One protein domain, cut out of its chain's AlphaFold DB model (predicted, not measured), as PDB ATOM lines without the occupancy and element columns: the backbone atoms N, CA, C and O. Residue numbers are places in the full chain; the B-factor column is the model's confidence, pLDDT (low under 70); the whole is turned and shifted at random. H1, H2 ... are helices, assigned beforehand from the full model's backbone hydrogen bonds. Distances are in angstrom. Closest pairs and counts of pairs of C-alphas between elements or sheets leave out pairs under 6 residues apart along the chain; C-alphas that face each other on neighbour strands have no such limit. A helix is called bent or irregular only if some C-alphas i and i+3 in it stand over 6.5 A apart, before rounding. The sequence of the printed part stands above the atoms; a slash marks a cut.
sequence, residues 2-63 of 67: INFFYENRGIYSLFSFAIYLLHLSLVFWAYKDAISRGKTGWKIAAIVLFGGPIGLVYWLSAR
ATOM      1  N   ILE A   2     291.822 -26.677 487.312       61.38
ATOM      2  CA  ILE A   2     293.043 -27.170 486.638       61.38
ATOM      3  C   ILE A   2     292.911 -27.150 485.101       61.38
ATOM      4  O   ILE A   2     293.786 -26.617 484.432       61.38
ATOM      5  N   ASN A   3     291.787 -27.607 484.537       58.50
ATOM      6  CA  ASN A   3     291.586 -27.643 483.075       58.50
ATOM      7  C   ASN A   3     291.620 -26.251 482.409       58.50
ATOM      8  O   ASN A   3     292.217 -26.102 481.349       58.50
ATOM      9  N   PHE A   4     291.107 -25.213 483.084       62.38
ATOM     10  CA  PHE A   4     291.156 -23.820 482.610       62.38
ATOM     11  C   PHE A   4     292.596 -23.299 482.454       62.38
ATOM     12  O   PHE A   4     292.896 -22.552 481.526       62.38
ATOM     13  N   PHE A   5     293.515 -23.717 483.329       59.88
ATOM     14  CA  PHE A   5     294.930 -23.346 483.230       59.88
ATOM     15  C   PHE A   5     295.647 -24.027 482.060       59.88
ATOM     16  O   PHE A   5     296.582 -23.446 481.517       59.88
ATOM     17  N   TYR A   6     295.251 -25.245 481.679       61.81
ATOM     18  CA  TYR A   6     295.851 -25.965 480.550       61.81
ATOM     19  C   TYR A   6     295.352 -25.440 479.202       61.81
ATOM     20  O   TYR A   6     296.153 -25.262 478.287       61.81
ATOM     21  N   GLU A   7     294.063 -25.124 479.111       68.31
ATOM     22  CA  GLU A   7     293.413 -24.628 477.893       68.31
ATOM     23  C   GLU A   7     293.920 -23.230 477.490       68.31
ATOM     24  O   GLU A   7     294.101 -22.933 476.313       68.31
ATOM     25  N   ASN A   8     294.285 -22.400 478.472       74.31
ATOM     26  CA  ASN A   8     294.777 -21.040 478.242       74.31
ATOM     27  C   ASN A   8     296.311 -20.921 478.137       74.31
ATOM     28  O   ASN A   8     296.831 -19.817 477.990       74.31
ATOM     29  N   ARG A   9     297.091 -22.012 478.174       76.75
ATOM     30  CA  ARG A   9     298.570 -21.911 478.105       76.75
ATOM     31  C   ARG A   9     299.067 -21.182 476.857       76.75
ATOM     32  O   ARG A   9     300.052 -20.453 476.938       76.75
ATOM     33  N   GLY A  10     298.368 -21.355 475.734       79.94
ATOM     34  CA  GLY A  10     298.690 -20.683 474.475       79.94
ATOM     35  C   GLY A  10     298.500 -19.165 474.531       79.94
ATOM     36  O   GLY A  10     299.311 -18.430 473.978       79.94
ATOM     37  N   ILE A  11     297.473 -18.668 475.231       86.75
ATOM     38  CA  ILE A  11     297.234 -17.221 475.306       86.75
ATOM     39  C   ILE A  11     298.233 -16.541 476.241       86.75
ATOM     40  O   ILE A  11     298.757 -15.475 475.919       86.75
ATOM     41  N   TYR A  12     298.567 -17.191 477.360       87.31
ATOM     42  CA  TYR A  12     299.564 -16.672 478.290       87.31
ATOM     43  C   TYR A  12     300.956 -16.616 477.657       87.31
ATOM     44  O   TYR A  12     301.648 -15.615 477.822       87.31
ATOM     45  N   SER A  13     301.357 -17.634 476.886       88.00
ATOM     46  CA  SER A  13     302.666 -17.639 476.221       88.00
ATOM     47  C   SER A  13     302.783 -16.551 475.150       88.00
ATOM     48  O   SER A  13     303.790 -15.843 475.113       88.00
ATOM     49  N   LEU A  14     301.742 -16.356 474.332       91.62
ATOM     50  CA  LEU A  14     301.689 -15.274 473.346       91.62
ATOM     51  C   LEU A  14     301.762 -13.899 474.015       91.62
ATOM     52  O   LEU A  14     302.516 -13.032 473.571       91.62
ATOM     53  N   PHE A  15     301.023 -13.711 475.108       93.12
ATOM     54  CA  PHE A  15     301.024 -12.455 475.846       93.12
ATOM     55  C   PHE A  15     302.391 -12.166 476.482       93.12
ATOM     56  O   PHE A  15     302.921 -11.064 476.337       93.12
ATOM     57  N   SER A  16     303.016 -13.161 477.120       92.00
ATOM     58  CA  SER A  16     304.371 -13.030 477.668       92.00
ATOM     59  C   SER A  16     305.402 -12.707 476.587       92.00
ATOM     60  O   SER A  16     306.265 -11.856 476.798       92.00
ATOM     61  N   PHE A  17     305.296 -13.335 475.414       94.31
ATOM     62  CA  PHE A  17     306.177 -13.046 474.287       94.31
ATOM     63  C   PHE A  17     305.993 -11.614 473.766       94.31
ATOM     64  O   PHE A  17     306.975 -10.908 473.546       94.31
ATOM     65  N   ALA A  18     304.749 -11.145 473.649       96.81
ATOM     66  CA  ALA A  18     304.457  -9.769 473.253       96.81
ATOM     67  C   ALA A  18     305.029  -8.745 474.250       96.81
ATOM     68  O   ALA A  18     305.659  -7.771 473.836       96.81
ATOM     69  N   ILE A  19     304.882  -8.988 475.559       96.00
ATOM     70  CA  ILE A  19     305.487  -8.147 476.606       96.00
ATOM     71  C   ILE A  19     307.012  -8.128 476.468       96.00
ATOM     72  O   ILE A  19     307.625  -7.066 476.571       96.00
ATOM     73  N   TYR A  20     307.631  -9.279 476.214       95.06
ATOM     74  CA  TYR A  20     309.076  -9.366 476.041       95.06
ATOM     75  C   TYR A  20     309.566  -8.558 474.829       95.06
ATOM     76  O   TYR A  20     310.534  -7.803 474.938       95.06
ATOM     77  N   LEU A  21     308.869  -8.637 473.692       97.88
ATOM     78  CA  LEU A  21     309.189  -7.832 472.508       97.88
ATOM     79  C   LEU A  21     309.008  -6.330 472.755       97.88
ATOM     80  O   LEU A  21     309.835  -5.524 472.314       97.88
ATOM     81  N   LEU A  22     307.957  -5.945 473.481       97.38
ATOM     82  CA  LEU A  22     307.750  -4.560 473.899       97.38
ATOM     83  C   LEU A  22     308.905  -4.083 474.788       97.38
ATOM     84  O   LEU A  22     309.443  -3.001 474.562       97.38
ATOM     85  N   HIS A  23     309.335  -4.907 475.747       96.62
ATOM     86  CA  HIS A  23     310.469  -4.597 476.617       96.62
ATOM     87  C   HIS A  23     311.755  -4.366 475.817       96.62
ATOM     88  O   HIS A  23     312.405  -3.334 475.976       96.62
ATOM     89  N   LEU A  24     312.087  -5.255 474.876       97.81
ATOM     90  CA  LEU A  24     313.250  -5.078 473.996       97.81
ATOM     91  C   LEU A  24     313.154  -3.808 473.138       97.81
ATOM     92  O   LEU A  24     314.146  -3.097 472.960       97.81
ATOM     93  N   SER A  25     311.956  -3.489 472.647       98.12
ATOM     94  CA  SER A  25     311.709  -2.265 471.878       98.12
ATOM     95  C   SER A  25     311.957  -1.009 472.720       98.12
ATOM     96  O   SER A  25     312.562  -0.050 472.238       98.12
ATOM     97  N   LEU A  26     311.561  -1.026 473.996       97.94
ATOM     98  CA  LEU A  26     311.808   0.063 474.945       97.94
ATOM     99  C   LEU A  26     313.293   0.207 475.290       97.94
ATOM    100  O   LEU A  26     313.794   1.328 475.357       97.94
ATOM    101  N   VAL A  27     314.021  -0.903 475.441       98.38
ATOM    102  CA  VAL A  27     315.483  -0.894 475.634       98.38
ATOM    103  C   VAL A  27     316.182  -0.244 474.441       98.38
ATOM    104  O   VAL A  27     317.023   0.642 474.613       98.38
ATOM    105  N   PHE A  28     315.811  -0.638 473.222       98.44
ATOM    106  CA  PHE A  28     316.383  -0.072 472.001       98.44
ATOM    107  C   PHE A  28     316.025   1.406 471.813       98.44
ATOM    108  O   PHE A  28     316.861   2.212 471.393       98.44
ATOM    109  N   TRP A  29     314.797   1.788 472.156       98.25
ATOM    110  CA  TRP A  29     314.390   3.185 472.176       98.25
ATOM    111  C   TRP A  29     315.220   3.994 473.181       98.25
ATOM    112  O   TRP A  29     315.756   5.037 472.813       98.25
ATOM    113  N   ALA A  30     315.400   3.499 474.410       97.94
ATOM    114  CA  ALA A  30     316.170   4.182 475.448       97.94
ATOM    115  C   ALA A  30     317.649   4.333 475.061       97.94
ATOM    116  O   ALA A  30     318.247   5.382 475.298       97.94
ATOM    117  N   TYR A  31     318.221   3.328 474.391       98.38
ATOM    118  CA  TYR A  31     319.554   3.403 473.790       98.38
ATOM    119  C   TYR A  31     319.684   4.589 472.820       98.38
ATOM    120  O   TYR A  31     320.596   5.410 472.953       98.38
ATOM    121  N   LYS A  32     318.753   4.708 471.861       97.81
ATOM    122  CA  LYS A  32     318.752   5.801 470.874       97.81
ATOM    123  C   LYS A  32     318.459   7.159 471.511       97.81
ATOM    124  O   LYS A  32     319.112   8.142 471.169       97.81
ATOM    125  N   ASP A  33     317.513   7.213 472.448       97.62
ATOM    126  CA  ASP A  33     317.160   8.433 473.180       97.62
ATOM    127  C   ASP A  33     318.369   8.953 473.972       97.62
ATOM    128  O   ASP A  33     318.661  10.145 473.927       97.62
ATOM    129  N   ALA A  34     319.141   8.070 474.607       97.38
ATOM    130  CA  ALA A  34     320.368   8.435 475.310       97.38
ATOM    131  C   ALA A  34     321.447   9.008 474.381       97.38
ATOM    132  O   ALA A  34     322.035  10.040 474.704       97.38
ATOM    133  N   ILE A  35     321.663   8.397 473.213       97.12
ATOM    134  CA  ILE A  35     322.618   8.906 472.214       97.12
ATOM    135  C   ILE A  35     322.197  10.286 471.708       97.12
ATOM    136  O   ILE A  35     323.029  11.187 471.648       97.12
ATOM    137  N   SER A  36     320.903  10.486 471.434       96.50
ATOM    138  CA  SER A  36     320.367  11.783 470.986       96.50
ATOM    139  C   SER A  36     320.544  12.916 472.010       96.50
ATOM    140  O   SER A  36     320.406  14.089 471.686       96.50
ATOM    141  N   ARG A  37     320.865  12.559 473.255       96.06
ATOM    142  CA  ARG A  37     321.069  13.452 474.399       96.06
ATOM    143  C   ARG A  37     322.534  13.524 474.853       96.06
ATOM    144  O   ARG A  37     322.813  13.982 475.960       96.06
ATOM    145  N   GLY A  38     323.471  13.003 474.057       94.81
ATOM    146  CA  GLY A  38     324.905  13.006 474.374       94.81
ATOM    147  C   GLY A  38     325.303  12.090 475.538       94.81
ATOM    148  O   GLY A  38     326.346  12.293 476.159       94.81
ATOM    149  N   LYS A  39     324.476  11.095 475.883       94.62
ATOM    150  CA  LYS A  39     324.777  10.094 476.917       94.62
ATOM    151  C   LYS A  39     325.239   8.781 476.288       94.62
ATOM    152  O   LYS A  39     324.920   8.459 475.146       94.62
ATOM    153  N   THR A  40     325.981   7.983 477.057       95.88
ATOM    154  CA  THR A  40     326.435   6.655 476.622       95.88
ATOM    155  C   THR A  40     325.247   5.693 476.509       95.88
ATOM    156  O   THR A  40     324.790   5.156 477.519       95.88
ATOM    157  N   GLY A  41     324.772   5.450 475.284       95.62
ATOM    158  CA  GLY A  41     323.577   4.641 475.014       95.62
ATOM    159  C   GLY A  41     323.588   3.261 475.670       95.62
ATOM    160  O   GLY A  41     322.601   2.875 476.291       95.62
ATOM    161  N   TRP A  42     324.713   2.538 475.612       96.81
ATOM    162  CA  TRP A  42     324.818   1.182 476.170       96.81
ATOM    163  C   TRP A  42     324.572   1.115 477.680       96.81
ATOM    164  O   TRP A  42     323.978   0.151 478.158       96.81
ATOM    165  N   LYS A  43     324.969   2.150 478.435       96.81
ATOM    166  CA  LYS A  43     324.728   2.202 479.886       96.81
ATOM    167  C   LYS A  43     323.235   2.304 480.184       96.81
ATOM    168  O   LYS A  43     322.725   1.582 481.031       96.81
ATOM    169  N   ILE A  44     322.534   3.172 479.457       97.75
ATOM    170  CA  ILE A  44     321.088   3.345 479.618       97.75
ATOM    171  C   ILE A  44     320.339   2.098 479.151       97.75
ATOM    172  O   ILE A  44     319.439   1.638 479.845       97.75
ATOM    173  N   ALA A  45     320.757   1.498 478.036       97.75
ATOM    174  CA  ALA A  45     320.194   0.240 477.558       97.75
ATOM    175  C   ALA A  45     320.286  -0.865 478.623       97.75
ATOM    176  O   ALA A  45     319.291  -1.530 478.887       97.75
ATOM    177  N   ALA A  46     321.440  -1.017 479.283       97.69
ATOM    178  CA  ALA A  46     321.615  -1.990 480.360       97.69
ATOM    179  C   ALA A  46     320.708  -1.693 481.568       97.69
ATOM    180  O   ALA A  46     320.059  -2.601 482.084       97.69
ATOM    181  N   ILE A  47     320.606  -0.424 481.983       97.25
ATOM    182  CA  ILE A  47     319.721  -0.011 483.084       97.25
ATOM    183  C   ILE A  47     318.262  -0.362 482.779       97.25
ATOM    184  O   ILE A  47     317.577  -0.901 483.641       97.25
ATOM    185  N   VAL A  48     317.783  -0.098 481.561       97.75
ATOM    186  CA  VAL A  48     316.400  -0.416 481.170       97.75
ATOM    187  C   VAL A  48     316.203  -1.923 480.998       97.75
ATOM    188  O   VAL A  48     315.186  -2.453 481.435       97.75
ATOM    189  N   LEU A  49     317.176  -2.636 480.423       97.69
ATOM    190  CA  LEU A  49     317.081  -4.077 480.180       97.69
ATOM    191  C   LEU A  49     316.932  -4.863 481.483       97.69
ATOM    192  O   LEU A  49     316.009  -5.670 481.591       97.69
ATOM    193  N   PHE A  50     317.807  -4.608 482.460       97.31
ATOM    194  CA  PHE A  50     317.827  -5.325 483.739       97.31
ATOM    195  C   PHE A  50     316.919  -4.694 484.798       97.31
ATOM    196  O   PHE A  50     316.365  -5.402 485.633       97.31
ATOM    197  N   GLY A  51     316.742  -3.371 484.765       96.06
ATOM    198  CA  GLY A  51     315.865  -2.651 485.689       96.06
ATOM    199  C   GLY A  51     314.388  -2.715 485.308       96.06
ATOM    200  O   GLY A  51     313.541  -2.260 486.080       96.06
ATOM    201  N   GLY A  52     314.053  -3.243 484.127       94.75
ATOM    202  CA  GLY A  52     312.669  -3.381 483.702       94.75
ATOM    203  C   GLY A  52     311.947  -2.024 483.641       94.75
ATOM    204  O   GLY A  52     312.543  -1.003 483.275       94.75
ATOM    205  N   PRO A  53     310.675  -1.979 484.073       94.94
ATOM    206  CA  PRO A  53     309.919  -0.735 484.193       94.94
ATOM    207  C   PRO A  53     310.597   0.311 485.088       94.94
ATOM    208  O   PRO A  53     310.567   1.495 484.767       94.94
ATOM    209  N   ILE A  54     311.252  -0.105 486.179       97.56
ATOM    210  CA  ILE A  54     311.928   0.812 487.113       97.56
ATOM    211  C   ILE A  54     313.124   1.480 486.425       97.56
ATOM    212  O   ILE A  54     313.303   2.692 486.536       97.56
ATOM    213  N   GLY A  55     313.907   0.711 485.663       96.88
ATOM    214  CA  GLY A  55     315.021   1.238 484.872       96.88
ATOM    215  C   GLY A  55     314.567   2.256 483.823       96.88
ATOM    216  O   GLY A  55     315.219   3.284 483.629       96.88
ATOM    217  N   LEU A  56     313.414   2.011 483.191       96.81
ATOM    218  CA  LEU A  56     312.806   2.955 482.254       96.81
ATOM    219  C   LEU A  56     312.343   4.241 482.948       96.81
ATOM    220  O   LEU A  56     312.649   5.329 482.467       96.81
ATOM    221  N   VAL A  57     311.638   4.129 484.077       98.00
ATOM    222  CA  VAL A  57     311.191   5.288 484.867       98.00
ATOM    223  C   VAL A  57     312.389   6.124 485.307       98.00
ATOM    224  O   VAL A  57     312.394   7.334 485.094       98.00
ATOM    225  N   TYR A  58     313.443   5.484 485.818       97.25
ATOM    226  CA  TYR A  58     314.689   6.159 486.172       97.25
ATOM    227  C   TYR A  58     315.259   6.964 484.996       97.25
ATOM    228  O   TYR A  58     315.572   8.148 485.148       97.25
ATOM    229  N   TRP A  59     315.350   6.358 483.805       97.19
ATOM    230  CA  TRP A  59     315.836   7.062 482.619       97.19
ATOM    231  C   TRP A  59     314.944   8.253 482.249       97.19
ATOM    232  O   TRP A  59     315.447   9.342 481.988       97.19
ATOM    233  N   LEU A  60     313.622   8.078 482.266       96.94
ATOM    234  CA  LEU A  60     312.672   9.142 481.934       96.94
ATOM    235  C   LEU A  60     312.751  10.333 482.894       96.94
ATOM    236  O   LEU A  60     312.612  11.468 482.440       96.94
ATOM    237  N   SER A  61     312.990  10.077 484.182       97.12
ATOM    238  CA  SER A  61     313.099  11.110 485.215       97.12
ATOM    239  C   SER A  61     314.443  11.842 485.200       97.12
ATOM    240  O   SER A  61     314.480  13.035 485.481       97.12
ATOM    241  N   ALA A  62     315.541  11.152 484.877       95.12
ATOM    242  CA  ALA A  62     316.894  11.711 484.959       95.12
ATOM    243  C   ALA A  62     317.483  12.162 483.608       95.12
ATOM    244  O   ALA A  62     318.586  12.718 483.569       95.12
ATOM    245  N   ARG A  63     316.806  11.903 482.480       94.56
ATOM    246  CA  ARG A  63     317.336  12.252 481.152       94.56
ATOM    247  C   ARG A  63     317.448  13.775 480.966       94.56
ATOM    248  O   ARG A  63     316.499  14.500 481.260       94.56
TER     249      ARG A  63
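This is residues 2 to 63 of the 67 residues of an uncharacterized protein of Alkalicella caledoniensis (UniProt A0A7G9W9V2). One long straight helix, H2, makes the longest axis; beyond its last residue the chain folds back, and the sharply bent helix H3 packs with its first arm on the last part of H2, while its second arm folds back on the first to make a small head. Residues 2 to 22 stick out from this head as a free arm, of which 9 to 22 belong to H2 and 2 to 7 make the short helix H1 at its tip. The printed part has 62 residues with three named helices, in the order H1, H2, H3, and no named strand; the class is all helix. The whole is only just loose, close to extended, with a radius of gyration of the C-alphas of 15.6 A, and it spans 53 by 16 by 13 A, a length made by H2 and its free arm.

Find C-alpha 2 at (293.043, -27.170, 486.638); there H1 begins, residues 2 to 7, 9.1 A from first to last C-alpha. After one residue look for C-alpha 9 at (298.570, -21.911, 478.105), where H2 begins; it holds residues 9 to 36 and measures 40.8 A. By its hydrogen bonds H3 was assigned as one helix, residues 41 to 62, but it is bent: C-alphas 50 and 53 are 9.2 A apart. Its arm H3a holds residues 41 to 50, 14.4 A long, and its arm H3b residues 53 to 62, 14.3 A long, ending with C-alpha 62 at (316.894, 11.711, 484.959).

Start at H1, which touches no helix: it and H2 meet only through their link, and it is apart from H3a and H3b. Move on to residues 23 to 35 of H2, the part that touches H3a; the closest C-alphas are those of Tyr 31 and Gly 41, 4.4 A apart. H2 and H3a form a helical hairpin, at a shallow tilt of 26 degrees, opposite ways. H3a and H3b touch, closest at the C-alphas of Val 48 and Gly 55, 4.3 A, and run opposite ways at a steep tilt of 37 degrees, only just beyond shallow. H2, with residues 26 to 30 alone, and H3b only just touch, with 3 pairs of C-alphas within 8 A; the closest are those of Ala 30 and Leu 56, 7.7 A. These two run the same way at a shallow tilt of 20 degrees. With 2 of the 3 touching pairs at a shallow tilt, the helix packing is mostly aligned, but only just. In H1, H2, H3a and H3b every O i to N i+4 pair is within hydrogen-bond range.

Look at Asn 3 and Gly 38 for the two C-alphas farthest apart, 53.3 A. Without the free residues 2 to 22 the body has 41 residues and spans 22 by 19 by 13 A. The printed part has no cut, and both links, H1 to H2 and H2 to H3, are tight. The mean pLDDT of the printed part is 91.9; residues 2 to 7 are under 70.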